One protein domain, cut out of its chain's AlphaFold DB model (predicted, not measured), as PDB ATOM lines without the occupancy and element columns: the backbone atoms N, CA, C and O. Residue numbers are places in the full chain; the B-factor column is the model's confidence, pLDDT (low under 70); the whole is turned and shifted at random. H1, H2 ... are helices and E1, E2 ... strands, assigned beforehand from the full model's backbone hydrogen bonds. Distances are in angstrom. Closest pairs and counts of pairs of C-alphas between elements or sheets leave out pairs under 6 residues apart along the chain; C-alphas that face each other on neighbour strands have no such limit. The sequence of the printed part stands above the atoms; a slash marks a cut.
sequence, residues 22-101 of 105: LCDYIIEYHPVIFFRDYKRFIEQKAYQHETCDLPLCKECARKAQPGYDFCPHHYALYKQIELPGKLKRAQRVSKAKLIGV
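This is residues 22 to 101 of the 105 residues of an uncharacterized protein of Oceanobacillus limi (UniProt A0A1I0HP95). The model is an open C of two arms joined through a small corner, where H2 packs beside the two-stranded sheet E3 and E4. One arm is a long loop whose strands E1 and E2 pair side by side, with H1 at its far end; the other is made by H3, and there residues 84 to 90, of which 85 to 90 belong to H3, and residues 92 to 101, of which 92 to 99 belong to H3, stick out free. The printed part has 80 residues, with three named helices and four named strands in the order E1, H1, E2, E3, E4, H2, H3; both sheets are antiparallel and the class is mixed. It is only just extended, close to loose, with a radius of gyration of the C-alphas of 17.7 A and a flat outline of 46 by 38 by 19 A.

Look first at E1, residues 26 to 29, and E2, residues 49 to 51: they are antiparallel at 162 degrees, with N 27 and O 50 2.9 A apart, within hydrogen-bond range. Next find the hairpin of E3, residues 62 to 65, and E4, residues 68 to 70, antiparallel at 144 degrees, with N 62 and O 70 at 2.8 A. H2, residues 72 to 80, comes closest to E3 at the C-alphas of Tyr 75 and Arg 62, 6.6 A apart. H3, residues 85 to 99, is apart from H2. H1, residues 38 to 43, touches no helix. Every O i to N i+4 pair is within hydrogen-bond range in H1 and H3, and 4 of 5 are in H2.

Find C-alpha 26 at (138.522, 235.744, 141.125), where E1 begins its 7.3 A. H1 spans 8.7 A, E2 6.4 A, E3 9.2 A, E4 6.6 A and H2 13.0 A. H3 runs 21.2 A to C-alpha 99 at (154.258, 244.117, 119.995).

The farthest C-alphas, of Cys 57 and Val 101, are 48.3 A apart. The printed part has no cut, and no link is long. Look for pLDDT under 70 at residues 31 to 36, 40, 44 to 48 and 100 to 101.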
ATOM      1  N   LEU A  22     130.377 225.943 142.938       92.19
ATOM      2  CA  LEU A  22     130.994 227.078 143.617       92.19
ATOM      3  C   LEU A  22     131.101 228.260 142.647       92.19
ATOM      4  O   LEU A  22     130.957 228.095 141.438       92.19
ATOM      5  N   CYS A  23     131.276 229.466 143.181       93.19
ATOM      6  CA  CYS A  23     131.480 230.661 142.372       93.19
ATOM      7  C   CYS A  23     132.966 230.840 142.018       93.19
ATOM      8  O   CYS A  23     133.736 231.292 142.860       93.19
ATOM      9  N   ASP A  24     133.335 230.643 140.755       91.62
ATOM     10  CA  ASP A  24     134.727 230.685 140.267       91.62
ATOM     11  C   ASP A  24     135.262 232.106 139.998       91.62
ATOM     12  O   ASP A  24     136.261 232.303 139.306       91.62
ATOM     13  N   TYR A  25     134.565 233.142 140.466       92.00
ATOM     14  CA  TYR A  25     134.991 234.521 140.235       92.00
ATOM     15  C   TYR A  25     136.220 234.848 141.084       92.00
ATOM     16  O   TYR A  25     136.169 234.700 142.303       92.00
ATOM     17  N   ILE A  26     137.290 235.326 140.446       90.75
ATOM     18  CA  ILE A  26     138.522 235.744 141.125       90.75
ATOM     19  C   ILE A  26     138.258 237.046 141.883       90.75
ATOM     20  O   ILE A  26     137.903 238.055 141.272       90.75
ATOM     21  N   ILE A  27     138.435 237.015 143.201       89.19
ATOM     22  CA  ILE A  27     138.256 238.178 144.079       89.19
ATOM     23  C   ILE A  27     139.580 238.867 144.402       89.19
ATOM     24  O   ILE A  27     139.602 240.085 144.568       89.19
ATOM     25  N   GLU A  28     140.683 238.122 144.408       83.56
ATOM     26  CA  GLU A  28     142.006 238.680 144.656       83.56
ATOM     27  C   GLU A  28     143.067 237.986 143.801       83.56
ATOM     28  O   GLU A  28     143.064 236.768 143.613       83.56
ATOM     29  N   TYR A  29     143.991 238.786 143.274       81.56
ATOM     30  CA  TYR A  29     145.221 238.301 142.666       81.56
ATOM     31  C   TYR A  29     146.342 238.553 143.663       81.56
ATOM     32  O   TYR A  29     146.658 239.713 143.923       81.56
ATOM     33  N   HIS A  30     146.967 237.503 144.191       73.19
ATOM     34  CA  HIS A  30     148.141 237.666 145.038       73.19
ATOM     35  C   HIS A  30     149.395 237.665 144.158       73.19
ATOM     36  O   HIS A  30     149.821 236.603 143.684       73.19
ATOM     37  N   PRO A  31     150.014 238.834 143.898       63.53
ATOM     38  CA  PRO A  31     151.332 238.846 143.304       63.53
ATOM     39  C   PRO A  31     152.320 238.246 144.297       63.53
ATOM     40  O   PRO A  31     152.223 238.395 145.513       63.53
ATOM     41  N   VAL A  32     153.314 237.575 143.752       63.25
ATOM     42  CA  VAL A  32     154.414 237.014 144.518       63.25
ATOM     43  C   VAL A  32     155.310 238.172 144.938       63.25
ATOM     44  O   VAL A  32     156.071 238.682 144.120       63.25
ATOM     45  N   ILE A  33     155.187 238.642 146.181       61.72
ATOM     46  CA  ILE A  33     155.816 239.920 146.540       61.72
ATOM     47  C   ILE A  33     157.323 239.757 146.779       61.72
ATOM     48  O   ILE A  33     158.061 240.594 146.296       61.72
ATOM     49  N   PHE A  34     157.814 238.679 147.411       58.25
ATOM     50  CA  PHE A  34     159.253 238.349 147.494       58.25
ATOM     51  C   PHE A  34     159.462 236.924 148.040       58.25
ATOM     52  O   PHE A  34     158.830 236.548 149.028       58.25
ATOM     53  N   PHE A  35     160.431 236.173 147.503       63.31
ATOM     54  CA  PHE A  35     161.025 235.039 148.226       63.31
ATOM     55  C   PHE A  35     162.480 235.318 148.555       63.31
ATOM     56  O   PHE A  35     163.250 235.758 147.710       63.31
ATOM     57  N   ARG A  36     162.871 234.986 149.787       67.62
ATOM     58  CA  ARG A  36     164.280 234.966 150.201       67.62
ATOM     59  C   ARG A  36     165.068 233.783 149.629       67.62
ATOM     60  O   ARG A  36     166.287 233.796 149.705       67.62
ATOM     61  N   ASP A  37     164.386 232.765 149.109       73.81
ATOM     62  CA  ASP A  37     164.980 231.499 148.683       73.81
ATOM     63  C   ASP A  37     164.499 231.135 147.272       73.81
ATOM     64  O   ASP A  37     163.294 231.071 147.010       73.81
ATOM     65  N   TYR A  38     165.456 230.875 146.381       73.44
ATOM     66  CA  TYR A  38     165.234 230.456 144.998       73.44
ATOM     67  C   TYR A  38     164.414 229.162 144.903       73.44
ATOM     68  O   TYR A  38     163.575 229.021 144.013       73.44
ATOM     69  N   LYS A  39     164.573 228.240 145.862       77.12
ATOM     70  CA  LYS A  39     163.797 226.997 145.891       77.12
ATOM     71  C   LYS A  39     162.311 227.263 146.148       77.12
ATOM     72  O   LYS A  39     161.468 226.707 145.453       77.12
ATOM     73  N   ARG A  40     161.987 228.193 147.056       69.69
ATOM     74  CA  ARG A  40     160.597 228.621 147.321       69.69
ATOM     75  C   ARG A  40     159.978 229.365 146.139       69.69
ATOM     76  O   ARG A  40     158.779 229.249 145.923       69.69
ATOM     77  N   PHE A  41     160.792 230.084 145.366       72.25
ATOM     78  CA  PHE A  41     160.344 230.716 144.126       72.25
ATOM     79  C   PHE A  41     159.972 229.696 143.043       72.25
ATOM     80  O   PHE A  41     158.980 229.903 142.353       72.25
ATOM     81  N   ILE A  42     160.721 228.597 142.904       72.25
ATOM     82  CA  ILE A  42     160.401 227.532 141.937       72.25
ATOM     83  C   ILE A  42     159.219 226.677 142.414       72.25
ATOM     84  O   ILE A  42     158.379 226.282 141.612       72.25
ATOM     85  N   GLU A  43     159.148 226.383 143.713       70.62
ATOM     86  CA  GLU A  43     158.087 225.555 144.304       70.62
ATOM     87  C   GLU A  43     156.747 226.287 144.437       70.62
ATOM     88  O   GLU A  43     155.721 225.659 144.717       70.62
ATOM     89  N   GLN A  44     156.721 227.607 144.232       65.75
ATOM     90  CA  GLN A  44     155.464 228.325 144.211       65.75
ATOM     91  C   GLN A  44     154.603 227.812 143.053       65.75
ATOM     92  O   GLN A  44     155.001 227.797 141.886       65.75
ATOM     93  N   LYS A  45     153.369 227.424 143.362       58.28
ATOM     94  CA  LYS A  45     152.361 227.267 142.319       58.28
ATOM     95  C   LYS A  45     152.090 228.658 141.752       58.28
ATOM     96  O   LYS A  45     151.701 229.553 142.497       58.28
ATOM     97  N   ALA A  46     152.386 228.828 140.466       55.53
ATOM     98  CA  ALA A  46     152.203 230.061 139.715       55.53
ATOM     99  C   ALA A  46     150.866 230.739 140.069       55.53
ATOM    100  O   ALA A  46     149.832 230.083 140.031       55.53
ATOM    101  N   TYR A  47     150.914 232.033 140.407       57.97
ATOM    102  CA  TYR A  47     149.758 232.907 140.647       57.97
ATOM    103  C   TYR A  47     148.663 232.308 141.542       57.97
ATOM    104  O   TYR A  47     147.663 231.766 141.063       57.97
ATOM    105  N   GLN A  48     148.812 232.482 142.858       68.25
ATOM    106  CA  GLN A  48     147.701 232.247 143.774       68.25
ATOM    107  C   GLN A  48     146.655 233.342 143.559       68.25
ATOM    108  O   GLN A  48     146.921 234.531 143.731       68.25
ATOM    109  N   HIS A  49     145.480 232.929 143.115       79.12
ATOM    110  CA  HIS A  49     144.299 233.766 143.036       79.12
ATOM    111  C   HIS A  49     143.268 233.191 143.995       79.12
ATOM    112  O   HIS A  49     143.121 231.971 144.084       79.12
ATOM    113  N   GLU A  50     142.591 234.069 144.721       83.62
ATOM    114  CA  GLU A  50     141.484 233.683 145.582       83.62
ATOM    115  C   GLU A  50     140.189 233.746 144.771       83.62
ATOM    116  O   GLU A  50     139.916 234.737 144.081       83.62
ATOM    117  N   THR A  51     139.406 232.672 144.819       89.62
ATOM    118  CA  THR A  51     138.085 232.581 144.198       89.62
ATOM    119  C   THR A  51     136.996 232.818 145.235       89.62
ATOM    120  O   THR A  51     137.161 232.583 146.424       89.62
ATOM    121  N   CYS A  52     135.857 233.334 144.782       91.62
ATOM    122  CA  CYS A  52     134.734 233.667 145.652       91.62
ATOM    123  C   CYS A  52     134.179 232.453 146.415       91.62
ATOM    124  O   CYS A  52     133.658 232.625 147.516       91.62
ATOM    125  N   ASP A  53     134.183 231.272 145.793       90.38
ATOM    126  CA  ASP A  53     133.795 229.979 146.370       90.38
ATOM    127  C   ASP A  53     132.416 229.939 147.053       90.38
ATOM    128  O   ASP A  53     132.110 229.049 147.844       90.38
ATOM    129  N   LEU A  54     131.522 230.875 146.717       91.50
ATOM    130  CA  LEU A  54     130.162 230.860 147.244       91.50
ATOM    131  C   LEU A  54     129.421 229.606 146.762       91.50
ATOM    132  O   LEU A  54     129.367 229.380 145.552       91.50
ATOM    133  N   PRO A  55     128.767 228.843 147.659       91.81
ATOM    134  CA  PRO A  55     127.997 227.672 147.266       91.81
ATOM    135  C   PRO A  55     126.717 228.062 146.511       91.81
ATOM    136  O   PRO A  55     125.885 228.850 146.991       91.81
ATOM    137  N   LEU A  56     126.548 227.497 145.313       92.50
ATOM    138  CA  LEU A  56     125.480 227.781 144.353       92.50
ATOM    139  C   LEU A  56     124.748 226.501 143.932       92.50
ATOM    140  O   LEU A  56     125.355 225.470 143.659       92.50
ATOM    141  N   CYS A  57     123.420 226.580 143.817       92.81
ATOM    142  CA  CYS A  57     122.643 225.566 143.103       92.81
ATOM    143  C   CYS A  57     122.691 225.828 141.589       92.81
ATOM    144  O   CYS A  57     122.849 226.979 141.167       92.81
ATOM    145  N   LYS A  58     122.437 224.790 140.780       91.06
ATOM    146  CA  LYS A  58     122.435 224.864 139.302       91.06
ATOM    147  C   LYS A  58     121.578 225.987 138.712       91.06
ATOM    148  O   LYS A  58     121.881 226.489 137.639       91.06
ATOM    149  N   GLU A  59     120.499 226.378 139.390       92.00
ATOM    150  CA  GLU A  59     119.619 227.458 138.924       92.00
ATOM    151  C   GLU A  59     120.143 228.864 139.240       92.00
ATOM    152  O   GLU A  59     119.822 229.822 138.537       92.00
ATOM    153  N   CYS A  60     120.912 229.009 140.321       92.00
ATOM    154  CA  CYS A  60     121.470 230.298 140.725       92.00
ATOM    155  C   CYS A  60     122.834 230.567 140.085       92.00
ATOM    156  O   CYS A  60     123.222 231.732 139.981       92.00
ATOM    157  N   ALA A  61     123.541 229.522 139.655       92.62
ATOM    158  CA  ALA A  61     124.787 229.648 138.920       92.62
ATOM    159  C   ALA A  61     124.561 230.241 137.521       92.62
ATOM    160  O   ALA A  61     123.617 229.896 136.801       92.62
ATOM    161  N   ARG A  62     125.438 231.164 137.128       93.44
ATOM    162  CA  ARG A  62     125.469 231.772 135.797       93.44
ATOM    163  C   ARG A  62     126.777 231.411 135.117       93.44
ATOM    164  O   ARG A  62     127.844 231.700 135.640       93.44
ATOM    165  N   LYS A  63     126.687 230.841 133.919       88.38
ATOM    166  CA  LYS A  63     127.865 230.477 133.131       88.38
ATOM    167  C   LYS A  63     128.439 231.713 132.447       88.38
ATOM    168  O   LYS A  63     127.756 232.337 131.631       88.38
ATOM    169  N   ALA A  64     129.676 232.064 132.783       79.50
ATOM    170  CA  ALA A  64     130.411 233.134 132.107       79.50
ATOM    171  C   ALA A  64     131.169 232.612 130.882       79.50
ATOM    172  O   ALA A  64     131.139 233.236 129.822       79.50
ATOM    173  N   GLN A  65     131.791 231.442 131.019       79.38
ATOM    174  CA  GLN A  65     132.471 230.685 129.969       79.38
ATOM    175  C   GLN A  65     132.280 229.180 130.237       79.38
ATOM    176  O   GLN A  65     131.861 228.809 131.339       79.38
ATOM    177  N   PRO A  66     132.541 228.290 129.261       81.00
ATOM    178  CA  PRO A  66     132.523 226.854 129.513       81.00
ATOM    179  C   PRO A  66     133.452 226.500 130.682       81.00
ATOM    180  O   PRO A  66     134.642 226.782 130.627       81.00
ATOM    181  N   GLY A  67     132.891 225.903 131.736       82.75
ATOM    182  CA  GLY A  67     133.642 225.488 132.923       82.75
ATOM    183  C   GLY A  67     133.776 226.528 134.038       82.75
ATOM    184  O   GLY A  67     134.440 226.213 135.012       82.75
ATOM    185  N   TYR A  68     133.151 227.708 133.922       86.81
ATOM    186  CA  TYR A  68     133.170 228.734 134.974       86.81
ATOM    187  C   TYR A  68     131.754 229.134 135.395       86.81
ATOM    188  O   TYR A  68     130.983 229.683 134.588       86.81
ATOM    189  N   ASP A  69     131.431 228.887 136.661       91.81
ATOM    190  CA  ASP A  69     130.149 229.201 137.284       91.81
ATOM    191  C   ASP A  69     130.289 230.439 138.179       91.81
ATOM    192  O   ASP A  69     131.072 230.468 139.119       91.81
ATOM    193  N   PHE A  70     129.512 231.491 137.915       93.75
ATOM    194  CA  PHE A  70     129.504 232.714 138.723       93.75
ATOM    195  C   PHE A  70     128.186 232.882 139.478       93.75
ATOM    196  O   PHE A  70     127.106 232.518 139.000       93.75
ATOM    197  N   CYS A  71     128.255 233.515 140.649       94.06
ATOM    198  CA  CYS A  71     127.066 233.977 141.352       94.06
ATOM    199  C   CYS A  71     126.441 235.182 140.614       94.06
ATOM    200  O   CYS A  71     127.124 235.864 139.842       94.06
ATOM    201  N   PRO A  72     125.154 235.503 140.846       92.75
ATOM    202  CA  PRO A  72     124.485 236.610 140.159       92.75
ATOM    203  C   PRO A  72     125.198 237.962 140.294       92.75
ATOM    204  O   PRO A  72     125.221 238.731 139.335       92.75
ATOM    205  N   HIS A  73     125.806 238.227 141.455       93.00
ATOM    206  CA  HIS A  73     126.585 239.439 141.709       93.00
ATOM    207  C   HIS A  73     127.820 239.514 140.798       93.00
ATOM    208  O   HIS A  73     127.965 240.447 140.008       93.00
ATOM    209  N   HIS A  74     128.670 238.487 140.832       93.00
ATOM    210  CA  HIS A  74     129.902 238.448 140.047       93.00
ATOM    211  C   HIS A  74     129.657 238.328 138.542       93.00
ATOM    212  O   HIS A  74     130.418 238.868 137.740       93.00
ATOM    213  N   TYR A  75     128.550 237.713 138.132       92.56
ATOM    214  CA  TYR A  75     128.149 237.692 136.731       92.56
ATOM    215  C   TYR A  75     127.767 239.085 136.200       92.56
ATOM    216  O   TYR A  75     128.055 239.403 135.046       92.56
ATOM    217  N   ALA A  76     127.150 239.939 137.028       91.00
ATOM    218  CA  ALA A  76     126.868 241.323 136.649       91.00
ATOM    219  C   ALA A  76     128.160 242.136 136.468       91.00
ATOM    220  O   ALA A  76     128.275 242.869 135.486       91.00
ATOM    221  N   LEU A  77     129.145 241.950 137.354       89.38
ATOM    222  CA  LEU A  77     130.465 242.576 137.230       89.38
ATOM    223  C   LEU A  77     131.212 242.084 135.990       89.38
ATOM    224  O   LEU A  77     131.720 242.894 135.221       89.38
ATOM    225  N   TYR A  78     131.207 240.774 135.731       87.62
ATOM    226  CA  TYR A  78     131.828 240.195 134.538       87.62
ATOM    227  C   TYR A  78     131.315 240.834 133.240       87.62
ATOM    228  O   TYR A  78     132.102 241.155 132.352       87.62
ATOM    229  N   LYS A  79     130.009 241.110 133.146       85.81
ATOM    230  CA  LYS A  79     129.427 241.797 131.980       85.81
ATOM    231  C   LYS A  79     129.938 243.224 131.785       85.81
ATOM    232  O   LYS A  79     129.942 243.709 130.658       85.81
ATOM    233  N   GLN A  80     130.351 243.898 132.854       84.19
ATOM    234  CA  GLN A  80     130.856 245.271 132.798       84.19
ATOM    235  C   GLN A  80     132.330 245.348 132.376       84.19
ATOM    236  O   GLN A  80     132.786 246.417 131.979       84.19
ATOM    237  N   ILE A  81     133.066 244.231 132.416       80.50
ATOM    238  CA  ILE A  81     134.481 244.168 132.007       80.50
ATOM    239  C   ILE A  81     134.643 244.438 130.502       80.50
ATOM    240  O   ILE A  81     135.698 244.884 130.047       80.50
ATOM    241  N   GLU A  82     133.604 244.199 129.699       76.38
ATOM    242  CA  GLU A  82     133.659 244.473 128.270       76.38
ATOM    243  C   GLU A  82     133.844 245.963 127.967       76.38
ATOM    244  O   GLU A  82     132.950 246.791 128.143       76.38
ATOM    245  N   LEU A  83     135.013 246.302 127.416       80.94
ATOM    246  CA  LEU A  83     135.303 247.666 126.993       80.94
ATOM    247  C   LEU A  83     134.308 248.141 125.911       80.94
ATOM    248  O   LEU A  83     134.062 247.426 124.932       80.94
ATOM    249  N   PRO A  84     133.813 249.389 125.996       85.19
ATOM    250  CA  PRO A  84     133.091 250.038 124.910       85.19
ATOM    251  C   PRO A  84     133.872 249.987 123.588       85.19
ATOM    252  O   PRO A  84     135.101 250.098 123.571       85.19
ATOM    253  N   GLY A  85     133.171 249.896 122.453       81.31
ATOM    254  CA  GLY A  85     133.797 249.706 121.133       81.31
ATOM    255  C   GLY A  85     134.875 250.743 120.775       81.31
ATOM    256  O   GLY A  85     135.906 250.393 120.196       81.31
ATOM    257  N   LYS A  86     134.691 252.007 121.189       82.81
ATOM    258  CA  LYS A  86     135.695 253.073 121.011       82.81
ATOM    259  C   LYS A  86     136.993 252.776 121.779       82.81
ATOM    260  O   LYS A  86     138.077 252.917 121.216       82.81
ATOM    261  N   LEU A  87     136.890 252.290 123.019       86.44
ATOM    262  CA  LEU A  87     138.041 251.922 123.851       86.44
ATOM    263  C   LEU A  87     138.697 250.618 123.376       86.44
ATOM    264  O   LEU A  87     139.923 250.531 123.366       86.44
ATOM    265  N   LYS A  88     137.921 249.653 122.856       85.94
ATOM    266  CA  LYS A  88     138.465 248.443 122.200       85.94
ATOM    267  C   LYS A  88     139.374 248.791 121.010       85.94
ATOM    268  O   LYS A  88     140.353 248.089 120.755       85.94
ATOM    269  N   ARG A  89     139.090 249.863 120.254       83.88
ATOM    270  CA  ARG A  89     139.994 250.337 119.183       83.88
ATOM    271  C   ARG A  89     141.299 250.890 119.758       83.88
ATOM    272  O   ARG A  89     142.362 250.492 119.293       83.88
ATOM    273  N   ALA A  90     141.217 251.755 120.768       88.75
ATOM    274  CA  ALA A  90     142.398 252.331 121.412       88.75
ATOM    275  C   ALA A  90     143.303 251.248 122.031       88.75
ATOM    276  O   ALA A  90     144.511 251.254 121.802       88.75
ATOM    277  N   GLN A  91     142.715 250.260 122.718       87.88
ATOM    278  CA  GLN A  91     143.439 249.121 123.290       87.88
ATOM    279  C   GLN A  91     144.189 248.315 122.217       87.88
ATOM    280  O   GLN A  91     145.356 247.983 122.408       87.88
ATOM    281  N   ARG A  92     143.548 248.023 121.074       85.62
ATOM    282  CA  ARG A  92     144.189 247.298 119.961       85.62
ATOM    283  C   ARG A  92     145.374 248.060 119.376       85.62
ATOM    284  O   ARG A  92     146.421 247.462 119.167       85.62
ATOM    285  N   VAL A  93     145.225 249.368 119.155       87.25
ATOM    286  CA  VAL A  93     146.316 250.216 118.645       87.25
ATOM    287  C   VAL A  93     147.485 250.250 119.629       87.25
ATOM    288  O   VAL A  93     148.632 250.113 119.216       87.25
ATOM    289  N   SER A  94     147.207 250.390 120.928       88.50
ATOM    290  CA  SER A  94     148.244 250.369 121.965       88.50
ATOM    291  C   SER A  94     148.972 249.021 122.028       88.50
ATOM    292  O   SER A  94     150.199 249.009 122.049       88.50
ATOM    293  N   LYS A  95     148.247 247.893 121.972       86.38
ATOM    294  CA  LYS A  95     148.858 246.553 121.927       86.38
ATOM    295  C   LYS A  95     149.710 246.332 120.676       86.38
ATOM    296  O   LYS A  95     150.801 245.794 120.798       86.38
ATOM    297  N   ALA A  96     149.243 246.762 119.503       84.75
ATOM    298  CA  ALA A  96     150.002 246.628 118.258       84.75
ATOM    299  C   ALA A  96     151.334 247.391 118.313       84.75
ATOM    300  O   ALA A  96     152.352 246.865 117.885       84.75
ATOM    301  N   LYS A  97     151.341 248.596 118.904       85.75
ATOM    302  CA  LYS A  97     152.576 249.359 119.132       85.75
ATOM    303  C   LYS A  97     153.526 248.666 120.105       85.75
ATOM    304  O   LYS A  97     154.717 248.701 119.875       85.75
ATOM    305  N   LEU A  98     153.014 248.057 121.175       80.00
ATOM    306  CA  LEU A  98     153.859 247.317 122.117       80.00
ATOM    307  C   LEU A  98     154.502 246.098 121.452       80.00
ATOM    308  O   LEU A  98     155.686 245.886 121.642       80.00
ATOM    309  N   ILE A  99     153.747 245.326 120.664       77.81
ATOM    310  CA  ILE A  99     154.258 244.117 119.995       77.81
ATOM    311  C   ILE A  99     155.280 244.478 118.908       77.81
ATOM    312  O   ILE A  99     156.353 243.893 118.882       77.81
ATOM    313  N   GLY A 100     154.994 245.486 118.080       61.84
ATOM    314  CA  GLY A 100     155.904 245.925 117.016       61.84
ATOM    315  C   GLY A 100     157.161 246.667 117.487       61.84
ATOM    316  O   GLY A 100     157.935 247.097 116.649       61.84
ATOM    317  N   VAL A 101     157.359 246.862 118.796       54.81
ATOM    318  CA  VAL A 101     158.601 247.413 119.378       54.81
ATOM    319  C   VAL A 101     159.562 246.298 119.821       54.81
ATOM    320  O   VAL A 101     160.728 246.572 120.059       54.81
TER     321      VAL A 101